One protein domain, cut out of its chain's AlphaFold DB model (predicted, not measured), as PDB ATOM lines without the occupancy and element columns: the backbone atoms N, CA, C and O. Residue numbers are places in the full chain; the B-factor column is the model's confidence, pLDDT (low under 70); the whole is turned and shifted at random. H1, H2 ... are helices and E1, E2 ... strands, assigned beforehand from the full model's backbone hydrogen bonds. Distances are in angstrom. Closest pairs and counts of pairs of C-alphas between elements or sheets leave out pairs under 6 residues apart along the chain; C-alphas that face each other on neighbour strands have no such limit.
ATOM      1  N   VAL A  90      -0.304 -88.639  -8.760       76.75
ATOM      2  CA  VAL A  90      -0.308 -87.269  -9.292       76.75
ATOM      3  C   VAL A  90      -0.259 -86.223  -8.176       76.75
ATOM      4  O   VAL A  90       0.455 -85.230  -8.291       76.75
ATOM      5  N   THR A  91      -1.004 -86.424  -7.088       69.69
ATOM      6  CA  THR A  91      -1.041 -85.482  -5.958       69.69
ATOM      7  C   THR A  91       0.286 -85.492  -5.208       69.69
ATOM      8  O   THR A  91       0.836 -84.432  -4.906       69.69
ATOM      9  N   ILE A  92       0.847 -86.683  -4.991       66.44
ATOM     10  CA  ILE A  92       2.162 -86.863  -4.373       66.44
ATOM     11  C   ILE A  92       3.236 -86.173  -5.220       66.44
ATOM     12  O   ILE A  92       4.001 -85.370  -4.696       66.44
ATOM     13  N   CYS A  93       3.255 -86.395  -6.534       71.50
ATOM     14  CA  CYS A  93       4.264 -85.816  -7.419       71.50
ATOM     15  C   CYS A  93       4.099 -84.311  -7.663       71.50
ATOM     16  O   CYS A  93       5.094 -83.622  -7.886       71.50
ATOM     17  N   LYS A  94       2.879 -83.767  -7.561       75.81
ATOM     18  CA  LYS A  94       2.646 -82.311  -7.549       75.81
ATOM     19  C   LYS A  94       3.214 -81.656  -6.291       75.81
ATOM     20  O   LYS A  94       3.760 -80.558  -6.375       75.81
ATOM     21  N   ASN A  95       3.103 -82.326  -5.146       65.69
ATOM     22  CA  ASN A  95       3.613 -81.823  -3.870       65.69
ATOM     23  C   ASN A  95       5.124 -82.061  -3.709       65.69
ATOM     24  O   ASN A  95       5.809 -81.244  -3.096       65.69
ATOM     25  N   TYR A  96       5.650 -83.141  -4.299       66.81
ATOM     26  CA  TYR A  96       7.043 -83.574  -4.180       66.81
ATOM     27  C   TYR A  96       7.646 -83.930  -5.555       66.81
ATOM     28  O   TYR A  96       7.767 -85.108  -5.899       66.81
ATOM     29  N   PRO A  97       8.084 -82.934  -6.350       73.69
ATOM     30  CA  PRO A  97       8.510 -83.137  -7.744       73.69
ATOM     31  C   PRO A  97       9.770 -83.996  -7.948       73.69
ATOM     32  O   PRO A  97      10.096 -84.352  -9.074       73.69
ATOM     33  N   THR A  98      10.510 -84.315  -6.886       73.69
ATOM     34  CA  THR A  98      11.751 -85.113  -6.934       73.69
ATOM     35  C   THR A  98      11.640 -86.438  -6.179       73.69
ATOM     36  O   THR A  98      12.648 -87.112  -5.971       73.69
ATOM     37  N   ALA A  99      10.437 -86.808  -5.732       70.56
ATOM     38  CA  ALA A  99      10.228 -88.018  -4.953       70.56
ATOM     39  C   ALA A  99      10.330 -89.297  -5.800       70.56
ATOM     40  O   ALA A  99       9.930 -89.334  -6.966       70.56
ATOM     41  N   PHE A 100      10.814 -90.357  -5.149       78.81
ATOM     42  CA  PHE A 100      10.845 -91.727  -5.649       78.81
ATOM     43  C   PHE A 100      10.172 -92.631  -4.622       78.81
ATOM     44  O   PHE A 100      10.495 -92.542  -3.437       78.81
ATOM     45  N   PHE A 101       9.250 -93.490  -5.051       76.25
ATOM     46  CA  PHE A 101       8.556 -94.397  -4.133       76.25
ATOM     47  C   PHE A 101       8.086 -95.689  -4.825       76.25
ATOM     48  O   PHE A 101       7.879 -95.692  -6.040       76.25
ATOM     49  N   PRO A 102       7.942 -96.808  -4.087       77.00
ATOM     50  CA  PRO A 102       7.612 -98.114  -4.660       77.00
ATOM     51  C   PRO A 102       6.186 -98.172  -5.227       77.00
ATOM     52  O   PRO A 102       5.270 -97.546  -4.696       77.00
ATOM     53  N   HIS A 103       5.974 -98.991  -6.263       79.69
ATOM     54  CA  HIS A 103       4.620 -99.341  -6.700       79.69
ATOM     55  C   HIS A 103       3.948-100.253  -5.656       79.69
ATOM     56  O   HIS A 103       4.589-101.195  -5.179       79.69
ATOM     57  N   PRO A 104       2.664-100.044  -5.313       70.94
ATOM     58  CA  PRO A 104       2.012-100.742  -4.200       70.94
ATOM     59  C   PRO A 104       1.842-102.249  -4.420       70.94
ATOM     60  O   PRO A 104       1.804-103.006  -3.455       70.94
ATOM     61  N   THR A 105       1.742-102.696  -5.674       75.31
ATOM     62  CA  THR A 105       1.470-104.106  -6.006       75.31
ATOM     63  C   THR A 105       2.541-104.777  -6.853       75.31
ATOM     64  O   THR A 105       2.490-105.988  -6.991       75.31
ATOM     65  N   ASN A 106       3.522-104.048  -7.397       80.69
ATOM     66  CA  ASN A 106       4.500-104.594  -8.346       80.69
ATOM     67  C   ASN A 106       5.910-104.288  -7.850       80.69
ATOM     68  O   ASN A 106       6.286-103.131  -7.697       80.69
ATOM     69  N   CYS A 107       6.705-105.320  -7.588       87.19
ATOM     70  CA  CYS A 107       8.002-105.167  -6.931       87.19
ATOM     71  C   CYS A 107       9.067-104.543  -7.845       87.19
ATOM     72  O   CYS A 107       9.988-103.882  -7.380       87.19
ATOM     73  N   HIS A 108       8.924-104.724  -9.155       91.19
ATOM     74  CA  HIS A 108       9.821-104.197 -10.181       91.19
ATOM     75  C   HIS A 108       9.443-102.786 -10.661       91.19
ATOM     76  O   HIS A 108      10.173-102.198 -11.458       91.19
ATOM     77  N   GLN A 109       8.323-102.236 -10.181       88.12
ATOM     78  CA  GLN A 109       7.805-100.934 -10.595       88.12
ATOM     79  C   GLN A 109       7.921 -99.908  -9.468       88.12
ATOM     80  O   GLN A 109       7.865-100.235  -8.277       88.12
ATOM     81  N   PHE A 110       8.060 -98.646  -9.854       85.38
ATOM     82  CA  PHE A 110       8.176 -97.519  -8.936       85.38
ATOM     83  C   PHE A 110       7.629 -96.249  -9.570       85.38
ATOM     84  O   PHE A 110       7.385 -96.200 -10.773       85.38
ATOM     85  N   TYR A 111       7.446 -95.214  -8.768       81.75
ATOM     86  CA  TYR A 111       7.089 -93.890  -9.243       81.75
ATOM     87  C   TYR A 111       8.281 -92.950  -9.111       81.75
ATOM     88  O   TYR A 111       8.969 -92.951  -8.090       81.75
ATOM     89  N   ASN A 112       8.517 -92.161 -10.153       84.69
ATOM     90  CA  ASN A 112       9.496 -91.090 -10.181       84.69
ATOM     91  C   ASN A 112       8.792 -89.785 -10.558       84.69
ATOM     92  O   ASN A 112       8.341 -89.600 -11.693       84.69
ATOM     93  N   CYS A 113       8.730 -88.864  -9.601       80.06
ATOM     94  CA  CYS A 113       8.011 -87.608  -9.745       80.06
ATOM     95  C   CYS A 113       8.707 -86.578 -10.640       80.06
ATOM     96  O   CYS A 113       8.066 -85.599 -11.024       80.06
ATOM     97  N   THR A 114       9.954 -86.826 -11.072       83.88
ATOM     98  CA  THR A 114      10.602 -85.990 -12.096       83.88
ATOM     99  C   THR A 114       9.921 -86.113 -13.466       83.88
ATOM    100  O   THR A 114      10.226 -85.341 -14.373       83.88
ATOM    101  N   GLY A 115       8.994 -87.066 -13.624       71.50
ATOM    102  CA  GLY A 115       8.181 -87.259 -14.821       71.50
ATOM    103  C   GLY A 115       8.896 -88.012 -15.942       71.50
ATOM    104  O   GLY A 115       9.967 -88.580 -15.744       71.50
ATOM    105  N   HIS A 116       8.277 -88.008 -17.125       68.81
ATOM    106  CA  HIS A 116       8.755 -88.641 -18.363       68.81
ATOM    107  C   HIS A 116       9.046 -90.145 -18.248       68.81
ATOM    108  O   HIS A 116      10.131 -90.610 -18.603       68.81
ATOM    109  N   SER A 117       8.058 -90.918 -17.784       72.38
ATOM    110  CA  SER A 117       8.088 -92.376 -17.921       72.38
ATOM    111  C   SER A 117       8.437 -92.817 -19.349       72.38
ATOM    112  O   SER A 117       7.865 -92.332 -20.326       72.38
ATOM    113  N   ASN A 118       9.355 -93.781 -19.459       60.56
ATOM    114  CA  ASN A 118       9.680 -94.471 -20.712       60.56
ATOM    115  C   ASN A 118       8.795 -95.711 -20.953       60.56
ATOM    116  O   ASN A 118       9.033 -96.454 -21.908       60.56
ATOM    117  N   LEU A 119       7.808 -95.975 -20.084       63.38
ATOM    118  CA  LEU A 119       6.836 -97.045 -20.288       63.38
ATOM    119  C   LEU A 119       5.850 -96.604 -21.370       63.38
ATOM    120  O   LEU A 119       4.953 -95.796 -21.144       63.38
ATOM    121  N   ILE A 120       6.041 -97.125 -22.579       53.44
ATOM    122  CA  ILE A 120       5.126 -96.911 -23.699       53.44
ATOM    123  C   ILE A 120       3.858 -97.721 -23.404       53.44
ATOM    124  O   ILE A 120       3.955 -98.936 -23.296       53.44
ATOM    125  N   ARG A 121       2.693 -97.068 -23.286       55.94
ATOM    126  CA  ARG A 121       1.367 -97.714 -23.209       55.94
ATOM    127  C   ARG A 121       0.443 -97.220 -24.323       55.94
ATOM    128  O   ARG A 121       0.582 -96.082 -24.774       55.94
ATOM    129  N   PHE A 122      -0.479 -98.080 -24.774       46.78
ATOM    130  CA  PHE A 122      -1.504 -97.750 -25.775       46.78
ATOM    131  C   PHE A 122      -2.939 -97.852 -25.215       46.78
ATOM    132  O   PHE A 122      -3.262 -98.868 -24.605       46.78
ATOM    133  N   PRO A 123      -3.812 -96.851 -25.466       47.44
ATOM    134  CA  PRO A 123      -3.494 -95.590 -26.127       47.44
ATOM    135  C   PRO A 123      -2.514 -94.768 -25.272       47.44
ATOM    136  O   PRO A 123      -2.478 -94.943 -24.055       47.44
ATOM    137  N   PRO A 124      -1.696 -93.901 -25.894       49.44
ATOM    138  CA  PRO A 124      -0.816 -93.006 -25.163       49.44
ATOM    139  C   PRO A 124      -1.678 -91.989 -24.413       49.44
ATOM    140  O   PRO A 124      -2.037 -90.936 -24.930       49.44
ATOM    141  N   VAL A 125      -2.030 -92.329 -23.184       53.72
ATOM    142  CA  VAL A 125      -2.362 -91.369 -22.138       53.72
ATOM    143  C   VAL A 125      -1.114 -91.422 -21.258       53.72
ATOM    144  O   VAL A 125      -0.660 -92.493 -20.879       53.72
ATOM    145  N   SER A 126      -0.433 -90.318 -20.998       53.22
ATOM    146  CA  SER A 126      -1.058 -89.186 -20.334       53.22
ATOM    147  C   SER A 126      -0.030 -88.095 -20.060       53.22
ATOM    148  O   SER A 126       1.115 -88.400 -19.730       53.22
ATOM    149  N   GLY A 127      -0.457 -86.834 -20.110       66.44
ATOM    150  CA  GLY A 127       0.293 -85.733 -19.508       66.44
ATOM    151  C   GLY A 127       0.447 -85.880 -17.979       66.44
ATOM    152  O   GLY A 127       0.121 -86.927 -17.418       66.44
ATOM    153  N   PRO A 128       0.885 -84.823 -17.278       71.88
ATOM    154  CA  PRO A 128       1.208 -84.845 -15.841       71.88
ATOM    155  C   PRO A 128       0.051 -85.197 -14.884       71.88
ATOM    156  O   PRO A 128       0.246 -85.247 -13.673       71.88
ATOM    157  N   ASP A 129      -1.163 -85.408 -15.394       74.56
ATOM    158  CA  ASP A 129      -2.380 -85.653 -14.612       74.56
ATOM    159  C   ASP A 129      -2.739 -87.141 -14.457       74.56
ATOM    160  O   ASP A 129      -3.865 -87.473 -14.096       74.56
ATOM    161  N   SER A 130      -1.797 -88.049 -14.704       77.75
ATOM    162  CA  SER A 130      -2.013 -89.496 -14.589       77.75
ATOM    163  C   SER A 130      -0.820 -90.191 -13.954       77.75
ATOM    164  O   SER A 130       0.334 -89.860 -14.227       77.75
ATOM    165  N   ASP A 131      -1.114 -91.203 -13.146       73.75
ATOM    166  CA  ASP A 131      -0.135 -92.026 -12.440       73.75
ATOM    167  C   ASP A 131       0.859 -92.694 -13.412       73.75
ATOM    168  O   ASP A 131       2.040 -92.850 -13.097       73.75
ATOM    169  N   ASP A 132       0.404 -93.022 -14.625       76.50
ATOM    170  CA  ASP A 132       1.200 -93.653 -15.682       76.50
ATOM    171  C   ASP A 132       2.361 -92.762 -16.152       76.50
ATOM    172  O   ASP A 132       3.434 -93.279 -16.466       76.50
ATOM    173  N   PHE A 133       2.192 -91.433 -16.131       79.56
ATOM    174  CA  PHE A 133       3.243 -90.472 -16.495       79.56
ATOM    175  C   PHE A 133       4.460 -90.552 -15.560       79.56
ATOM    176  O   PHE A 133       5.594 -90.309 -15.983       79.56
ATOM    177  N   TYR A 134       4.218 -90.917 -14.299       81.50
ATOM    178  CA  TYR A 134       5.226 -91.014 -13.249       81.50
ATOM    179  C   TYR A 134       5.680 -92.450 -12.979       81.50
ATOM    180  O   TYR A 134       6.604 -92.637 -12.193       81.50
ATOM    181  N   ARG A 135       5.057 -93.472 -13.578       85.00
ATOM    182  CA  ARG A 135       5.388 -94.881 -13.315       85.00
ATOM    183  C   ARG A 135       6.589 -95.327 -14.138       85.00
ATOM    184  O   ARG A 135       6.576 -95.233 -15.357       85.00
ATOM    185  N   PHE A 136       7.591 -95.890 -13.489       87.19
ATOM    186  CA  PHE A 136       8.794 -96.462 -14.079       87.19
ATOM    187  C   PHE A 136       8.944 -97.931 -13.682       87.19
ATOM    188  O   PHE A 136       8.254 -98.447 -12.801       87.19
ATOM    189  N   GLU A 137       9.875 -98.600 -14.348       89.38
ATOM    190  CA  GLU A 137      10.176-100.008 -14.149       89.38
ATOM    191  C   GLU A 137      11.692-100.204 -14.090       89.38
ATOM    192  O   GLU A 137      12.442 -99.570 -14.845       89.38
ATOM    193  N   CYS A 138      12.152-101.051 -13.170       90.69
ATOM    194  CA  CYS A 138      13.561-101.403 -13.060       90.69
ATOM    195  C   CYS A 138      14.024-102.213 -14.288       90.69
ATOM    196  O   CYS A 138      13.220-102.875 -14.944       90.69
ATOM    197  N   PRO A 139      15.319-102.198 -14.641       89.50
ATOM    198  CA  PRO A 139      15.854-103.109 -15.650       89.50
ATOM    199  C   PRO A 139      15.744-104.565 -15.179       89.50
ATOM    200  O   PRO A 139      16.122-104.848 -14.053       89.50
ATOM    201  N   PHE A 140      15.296-105.507 -16.014       86.00
ATOM    202  CA  PHE A 140      15.366-106.936 -15.669       86.00
ATOM    203  C   PHE A 140      16.834-107.367 -15.440       86.00
ATOM    204  O   PHE A 140      17.670-107.023 -16.283       86.00
ATOM    205  N   PRO A 141      17.172-108.128 -14.376       88.50
ATOM    206  CA  PRO A 141      16.291-108.750 -13.374       88.50
ATOM    207  C   PRO A 141      16.198-107.969 -12.042       88.50
ATOM    208  O   PRO A 141      16.002-108.563 -10.989       88.50
ATOM    209  N   GLN A 142      16.405-106.653 -12.039       91.75
ATOM    210  CA  GLN A 142      16.376-105.816 -10.835       91.75
ATOM    211  C   GLN A 142      14.952-105.512 -10.359       91.75
ATOM    212  O   GLN A 142      14.011-105.413 -11.154       91.75
ATOM    213  N   LEU A 143      14.823-105.305  -9.050       92.19
ATOM    214  CA  LEU A 143      13.585-104.995  -8.338       92.19
ATOM    215  C   LEU A 143      13.746-103.689  -7.548       92.19
ATOM    216  O   LEU A 143      14.858-103.296  -7.202       92.19
ATOM    217  N   PHE A 144      12.642-103.001  -7.259       88.19
ATOM    218  CA  PHE A 144      12.662-101.733  -6.538       88.19
ATOM    219  C   PHE A 144      12.523-101.946  -5.026       88.19
ATOM    220  O   PHE A 144      11.469-102.359  -4.520       88.19
ATOM    221  N   SER A 145      13.590-101.623  -4.298       84.81
ATOM    222  CA  SER A 145      13.654-101.700  -2.841       84.81
ATOM    223  C   SER A 145      12.874-100.552  -2.198       84.81
ATOM    224  O   SER A 145      13.139 -99.380  -2.460       84.81
ATOM    225  N   ASP A 146      11.925-100.888  -1.325       77.00
ATOM    226  CA  ASP A 146      11.164 -99.930  -0.509       77.00
ATOM    227  C   ASP A 146      11.957 -99.416   0.705       77.00
ATOM    228  O   ASP A 146      11.555 -98.438   1.333       77.00
ATOM    229  N   VAL A 147      13.105-100.032   1.005       77.69
ATOM    230  CA  VAL A 147      14.029 -99.599   2.062       77.69
ATOM    231  C   VAL A 147      15.005 -98.548   1.536       77.69
ATOM    232  O   VAL A 147      15.228 -97.528   2.183       77.69
ATOM    233  N   THR A 148      15.606 -98.791   0.367       78.62
ATOM    234  CA  THR A 148      16.655 -97.920  -0.192       78.62
ATOM    235  C   THR A 148      16.138 -96.947  -1.250       78.62
ATOM    236  O   THR A 148      16.872 -96.041  -1.644       78.62
ATOM    237  N   MET A 149      14.882 -97.111  -1.690       78.31
ATOM    238  CA  MET A 149      14.232 -96.333  -2.753       78.31
ATOM    239  C   MET A 149      15.000 -96.377  -4.084       78.31
ATOM    240  O   MET A 149      15.121 -95.369  -4.785       78.31
ATOM    241  N   ARG A 150      15.565 -97.545  -4.425       84.75
ATOM    242  CA  ARG A 150      16.388 -97.769  -5.628       84.75
ATOM    243  C   ARG A 150      16.133 -99.141  -6.251       84.75
ATOM    244  O   ARG A 150      15.683-100.067  -5.579       84.75
ATOM    245  N   CYS A 151      16.464 -99.268  -7.539       90.44
ATOM    246  CA  CYS A 151      16.540-100.564  -8.213       90.44
ATOM    247  C   CYS A 151      17.802-101.312  -7.769       90.44
ATOM    248  O   CYS A 151      18.911-100.787  -7.880       90.44
ATOM    249  N   GLU A 152      17.627-102.536  -7.287       92.56
ATOM    250  CA  GLU A 152      18.689-103.424  -6.819       92.56
ATOM    251  C   GLU A 152      18.485-104.833  -7.386       92.56
ATOM    252  O   GLU A 152      17.400-105.183  -7.849       92.56
ATOM    253  N   ASP A 153      19.530-105.658  -7.369       92.19
ATOM    254  CA  ASP A 153      19.439-107.041  -7.851       92.19
ATOM    255  C   ASP A 153      18.400-107.832  -7.045       92.19
ATOM    256  O   ASP A 153      18.375-107.742  -5.813       92.19
ATOM    257  N   TYR A 154      17.588-108.652  -7.725       89.19
ATOM    258  CA  TYR A 154      16.491-109.395  -7.095       89.19
ATOM    259  C   TYR A 154      16.853-110.156  -5.804       89.19
ATOM    260  O   TYR A 154      16.029-110.127  -4.893       89.19
ATOM    261  N   PRO A 155      18.054-110.760  -5.618       90.00
ATOM    262  CA  PRO A 155      18.344-111.498  -4.387       90.00
ATOM    263  C   PRO A 155      18.434-110.600  -3.143       90.00
ATOM    264  O   PRO A 155      18.369-111.093  -2.019       90.00
ATOM    265  N   LYS A 156      18.631-109.287  -3.328       91.31
ATOM    266  CA  LYS A 156      18.785-108.304  -2.243       91.31
ATOM    267  C   LYS A 156      17.454-107.673  -1.830       91.31
ATOM    268  O   LYS A 156      17.346-107.158  -0.719       91.31
ATOM    269  N   VAL A 157      16.445-107.723  -2.700       90.88
ATOM    270  CA  VAL A 157      15.162-107.040  -2.507       90.88
ATOM    271  C   VAL A 157      14.129-108.008  -1.948       90.88
ATOM    272  O   VAL A 157      13.948-109.109  -2.453       90.88
ATOM    273  N   LYS A 158      13.407-107.587  -0.908       89.25
ATOM    274  CA  LYS A 158      12.278-108.347  -0.362       89.25
ATOM    275  C   LYS A 158      10.974-107.736  -0.856       89.25
ATOM    276  O   LYS A 158      10.616-106.643  -0.436       89.25
ATOM    277  N   CYS A 159      10.247-108.447  -1.713       83.50
ATOM    278  CA  CYS A 159       9.013-107.923  -2.305       83.50
ATOM    279  C   CYS A 159       7.806-107.907  -1.356       83.50
ATOM    280  O   CYS A 159       6.883-107.113  -1.548       83.50
ATOM    281  N   GLY A 160       7.796-108.760  -0.327       85.00
ATOM    282  CA  GLY A 160       6.661-108.881   0.587       85.00
ATOM    283  C   GLY A 160       5.391-109.297  -0.161       85.00
ATOM    284  O   GLY A 160       5.344-110.377  -0.739       85.00
ATOM    285  N   HIS A 161       4.370-108.433  -0.158       78.62
ATOM    286  CA  HIS A 161       3.101-108.657  -0.867       78.62
ATOM    287  C   HIS A 161       3.104-108.172  -2.327       78.62
ATOM    288  O   HIS A 161       2.138-108.413  -3.049       78.62
ATOM    289  N   ARG A 162       4.153-107.465  -2.764       81.06
ATOM    290  CA  ARG A 162       4.265-106.974  -4.142       81.06
ATOM    291  C   ARG A 162       4.604-108.134  -5.075       81.06
ATOM    292  O   ARG A 162       5.468-108.945  -4.758       81.06
ATOM    293  N   PHE A 163       3.964-108.180  -6.238       85.06
ATOM    294  CA  PHE A 163       4.231-109.158  -7.284       85.06
ATOM    295  C   PHE A 163       5.699-109.105  -7.712       85.06
ATOM    296  O   PHE A 163       6.204-108.061  -8.145       85.06
ATOM    297  N   GLU A 164       6.374-110.241  -7.581       89.69
ATOM    298  CA  GLU A 164       7.744-110.439  -8.024       89.69
ATOM    299  C   GLU A 164       7.742-111.079  -9.419       89.69
ATOM    300  O   GLU A 164       7.334-112.237  -9.556       89.69
ATOM    301  N   PRO A 165       8.199-110.361 -10.461       88.50
ATOM    302  CA  PRO A 165       8.332-110.953 -11.779       88.50
ATOM    303  C   PRO A 165       9.540-111.893 -11.808       88.50
ATOM    304  O   PRO A 165      10.636-111.489 -11.416       88.50
ATOM    305  N   LEU A 166       9.361-113.117 -12.298       86.50
ATOM    306  CA  LEU A 166      10.414-114.107 -12.544       86.50
ATOM    307  C   LEU A 166      10.862-114.101 -14.014       86.50
ATOM    308  O   LEU A 166      12.040-114.316 -14.306       86.50
ATOM    309  N   GLY A 167       9.936-113.818 -14.934       84.88
ATOM    310  CA  GLY A 167      10.171-113.819 -16.377       84.88
ATOM    311  C   GLY A 167      10.499-112.435 -16.938       84.88
ATOM    312  O   GLY A 167      10.068-111.405 -16.418       84.88
ATOM    313  N   ARG A 168      11.237-112.394 -18.054       86.31
ATOM    314  CA  ARG A 168      11.580-111.136 -18.739       86.31
ATOM    315  C   ARG A 168      10.355-110.465 -19.367       86.31
ATOM    316  O   ARG A 168      10.263-109.244 -19.392       86.31
ATOM    317  N   CYS A 169       9.400-111.265 -19.823       82.88
ATOM    318  CA  CYS A 169       8.153-110.815 -20.431       82.88
ATOM    319  C   CYS A 169       7.098-110.355 -19.416       82.88
ATOM    320  O   CYS A 169       6.037-109.874 -19.804       82.88
ATOM    321  N   GLU A 170       7.388-110.447 -18.117       84.12
ATOM    322  CA  GLU A 170       6.566-109.865 -17.050       84.12
ATOM    323  C   GLU A 170       6.901-108.383 -16.804       84.12
ATOM    324  O   GLU A 170       6.169-107.722 -16.076       84.12
ATOM    325  N   TYR A 171       7.955-107.859 -17.449       84.38
ATOM    326  CA  TYR A 171       8.308-106.437 -17.467       84.38
ATOM    327  C   TYR A 171       7.605-105.743 -18.641       84.38
ATOM    328  O   TYR A 171       7.797-106.112 -19.807       84.38
ATOM    329  N   ASP A 172       6.829-104.699 -18.347       76.56
ATOM    330  CA  ASP A 172       6.034-103.948 -19.324       76.56
ATOM    331  C   ASP A 172       6.905-103.355 -20.442       76.56
ATOM    332  O   ASP A 172       6.473-103.281 -21.593       76.56
ATOM    333  N   ARG A 173       8.155-102.977 -20.136       71.75
ATOM    334  CA  ARG A 173       9.109-102.429 -21.114       71.75
ATOM    335  C   ARG A 173       9.526-103.431 -22.198       71.75
ATOM    336  O   ARG A 173       9.943-103.015 -23.279       71.75
ATOM    337  N   ILE A 174       9.500-104.726 -21.886       68.50
ATOM    338  CA  ILE A 174      10.032-105.804 -22.739       68.50
ATOM    339  C   ILE A 174       8.900-106.499 -23.504       68.50
ATOM    340  O   ILE A 174       9.127-107.081 -24.568       68.50
ATOM    341  N   ARG A 175       7.662-106.374 -23.015       67.88
ATOM    342  CA  ARG A 175       6.468-106.756 -23.767       67.88
ATOM    343  C   ARG A 175       6.392-105.974 -25.060       67.88
ATOM    344  O   ARG A 175       6.614-104.762 -25.102       67.88
ATOM    345  N   CYS A 176       6.027-106.671 -26.125       64.19
ATOM    346  CA  CYS A 176       5.889-105.984 -27.378       64.19
ATOM    347  C   CYS A 176       4.591-105.194 -27.448       64.19
ATOM    348  O   CYS A 176       3.508-105.768 -27.440       64.19
ATOM    349  N   GLN A 177       4.711-103.870 -27.529       59.38
ATOM    350  CA  GLN A 177       3.562-102.964 -27.564       59.38
ATOM    351  C   GLN A 177       3.423-102.168 -28.868       59.38
ATOM    352  O   GLN A 177       2.651-101.212 -28.926       59.38
ATOM    353  N   LYS A 178       4.138-102.523 -29.947       54.19
ATOM    354  CA  LYS A 178       3.994-101.816 -31.228       54.19
ATOM    355  C   LYS A 178       4.061-102.732 -32.443       54.19
ATOM    356  O   LYS A 178       5.074-103.362 -32.721       54.19
ATOM    357  N   THR A 179       3.004-102.611 -33.240       47.12
ATOM    358  CA  THR A 179       2.789-103.157 -34.583       47.12
ATOM    359  C   THR A 179       2.482-104.642 -34.636       47.12
ATOM    360  O   THR A 179       3.047-105.466 -33.925       47.12
ATOM    361  N   ALA A 180       1.579-104.970 -35.551       44.09
ATOM    362  CA  ALA A 180       1.071-106.305 -35.796       44.09
ATOM    363  C   ALA A 180       2.184-107.312 -36.220       44.09
ATOM    364  O   ALA A 180       1.952-108.513 -36.313       44.09
ATOM    365  N   PHE A 181       3.416-106.839 -36.433       49.50
ATOM    366  CA  PHE A 181       4.589-107.646 -36.772       49.50
ATOM    367  C   PHE A 181       5.453-108.034 -35.577       49.50
ATOM    368  O   PHE A 181       6.514-108.626 -35.780       49.50
ATOM    369  N   CYS A 182       5.065-107.680 -34.354       57.66
ATOM    370  CA  CYS A 182       5.937-107.977 -33.245       57.66
ATOM    371  C   CYS A 182       5.856-109.433 -32.805       57.66
ATOM    372  O   CYS A 182       4.802-109.922 -32.411       57.66
ATOM    373  N   THR A 183       7.003-110.097 -32.847       59.88
ATOM    374  CA  THR A 183       7.197-111.420 -32.272       59.88
ATOM    375  C   THR A 183       6.811-111.395 -30.785       59.88
ATOM    376  O   THR A 183       7.366-110.564 -30.057       59.88
ATOM    377  N   PRO A 184       5.895-112.272 -30.317       66.88
ATOM    378  CA  PRO A 184       5.618-112.434 -28.893       66.88
ATOM    379  C   PRO A 184       6.901-112.507 -28.067       66.88
ATOM    380  O   PRO A 184       7.872-113.146 -28.475       66.88
ATOM    381  N   CYS A 185       6.903-111.840 -26.911       75.19
ATOM    382  CA  CYS A 185       8.101-111.713 -26.081       75.19
ATOM    383  C   CYS A 185       8.695-113.083 -25.704       75.19
ATOM    384  O   CYS A 185       9.912-113.253 -25.779       75.19
ATOM    385  N   GLU A 186       7.842-114.069 -25.407       76.81
ATOM    386  CA  GLU A 186       8.255-115.411 -24.976       76.81
ATOM    387  C   GLU A 186       9.047-116.180 -26.051       76.81
ATOM    388  O   GLU A 186       9.936-116.960 -25.731       76.81
ATOM    389  N   ILE A 187       8.837-115.891 -27.343       71.19
ATOM    390  CA  ILE A 187       9.612-116.501 -28.447       71.19
ATOM    391  C   ILE A 187      11.086-116.053 -28.423       71.19
ATOM    392  O   ILE A 187      11.963-116.701 -29.012       71.19
ATOM    393  N   GLN A 188      11.366-114.905 -27.802       74.88
ATOM    394  CA  GLN A 188      12.724-114.396 -27.611       74.88
ATOM    395  C   GLN A 188      13.264-114.693 -26.213       74.88
ATOM    396  O   GLN A 188      14.462-114.936 -26.075       74.88
ATOM    397  N   TRP A 189      12.404-114.653 -25.196       84.62
ATOM    398  CA  TRP A 189      12.788-114.746 -23.792       84.62
ATOM    399  C   TRP A 189      11.851-115.713 -23.060       84.62
ATOM    400  O   TRP A 189      10.864-115.246 -22.501       84.62
TER     401      TRP A 189
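This is residues 90 to 189 of the 698 residues of an uncharacterized protein of Pomacea canaliculata (UniProt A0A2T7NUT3). With little regular structure, this flat domain is mostly loops around a small antiparallel sheet, E1-E2-E3, with short helices H1 and H2 at one end of its strands and the hairpin E4-E5 near the other. The 100 printed residues run H1, E1, E2, H2, E3, E4, E5, a mixed class with only 28 residues in named elements. It is compact, radius of gyration of the C-alphas 14.2 A, spanning 42 by 34 by 18 A.

Start at H1, residues 90 to 95, with every O i to N i+4 pair within hydrogen-bond range; H2, residues 131 to 134, is too short for one. They only just touch, with 3 pairs of C-alphas within 8 A, the closest Val 90 and Asp 131 at 5.7 A. Next find the hairpin of E1, residues 100 to 102, and E2, residues 109 to 112: N 111 and O 101 are 2.8 A apart. E3, residues 135 to 137, is antiparallel to E2, with N 136 and O 110 at 2.7 A. Both helices only graze this sheet. E4, residues 142 to 145, and E5, residues 150 to 153, form a hairpin, with N 143 and O 152 at 2.8 A.

Find C-alpha 90 at (-0.308, -87.269, -9.292), where H1 begins; E5, 10.0 A long, ends at C-alpha 153, (19.439, -107.041, -7.851).

The farthest C-alphas, Asn 95 and Ile 187, are 42.9 A apart. The printed part has no cut; the link E2 to H2 is long. Look for pLDDT under 70 at, among others, residues 118 to 127 and 174 to 184.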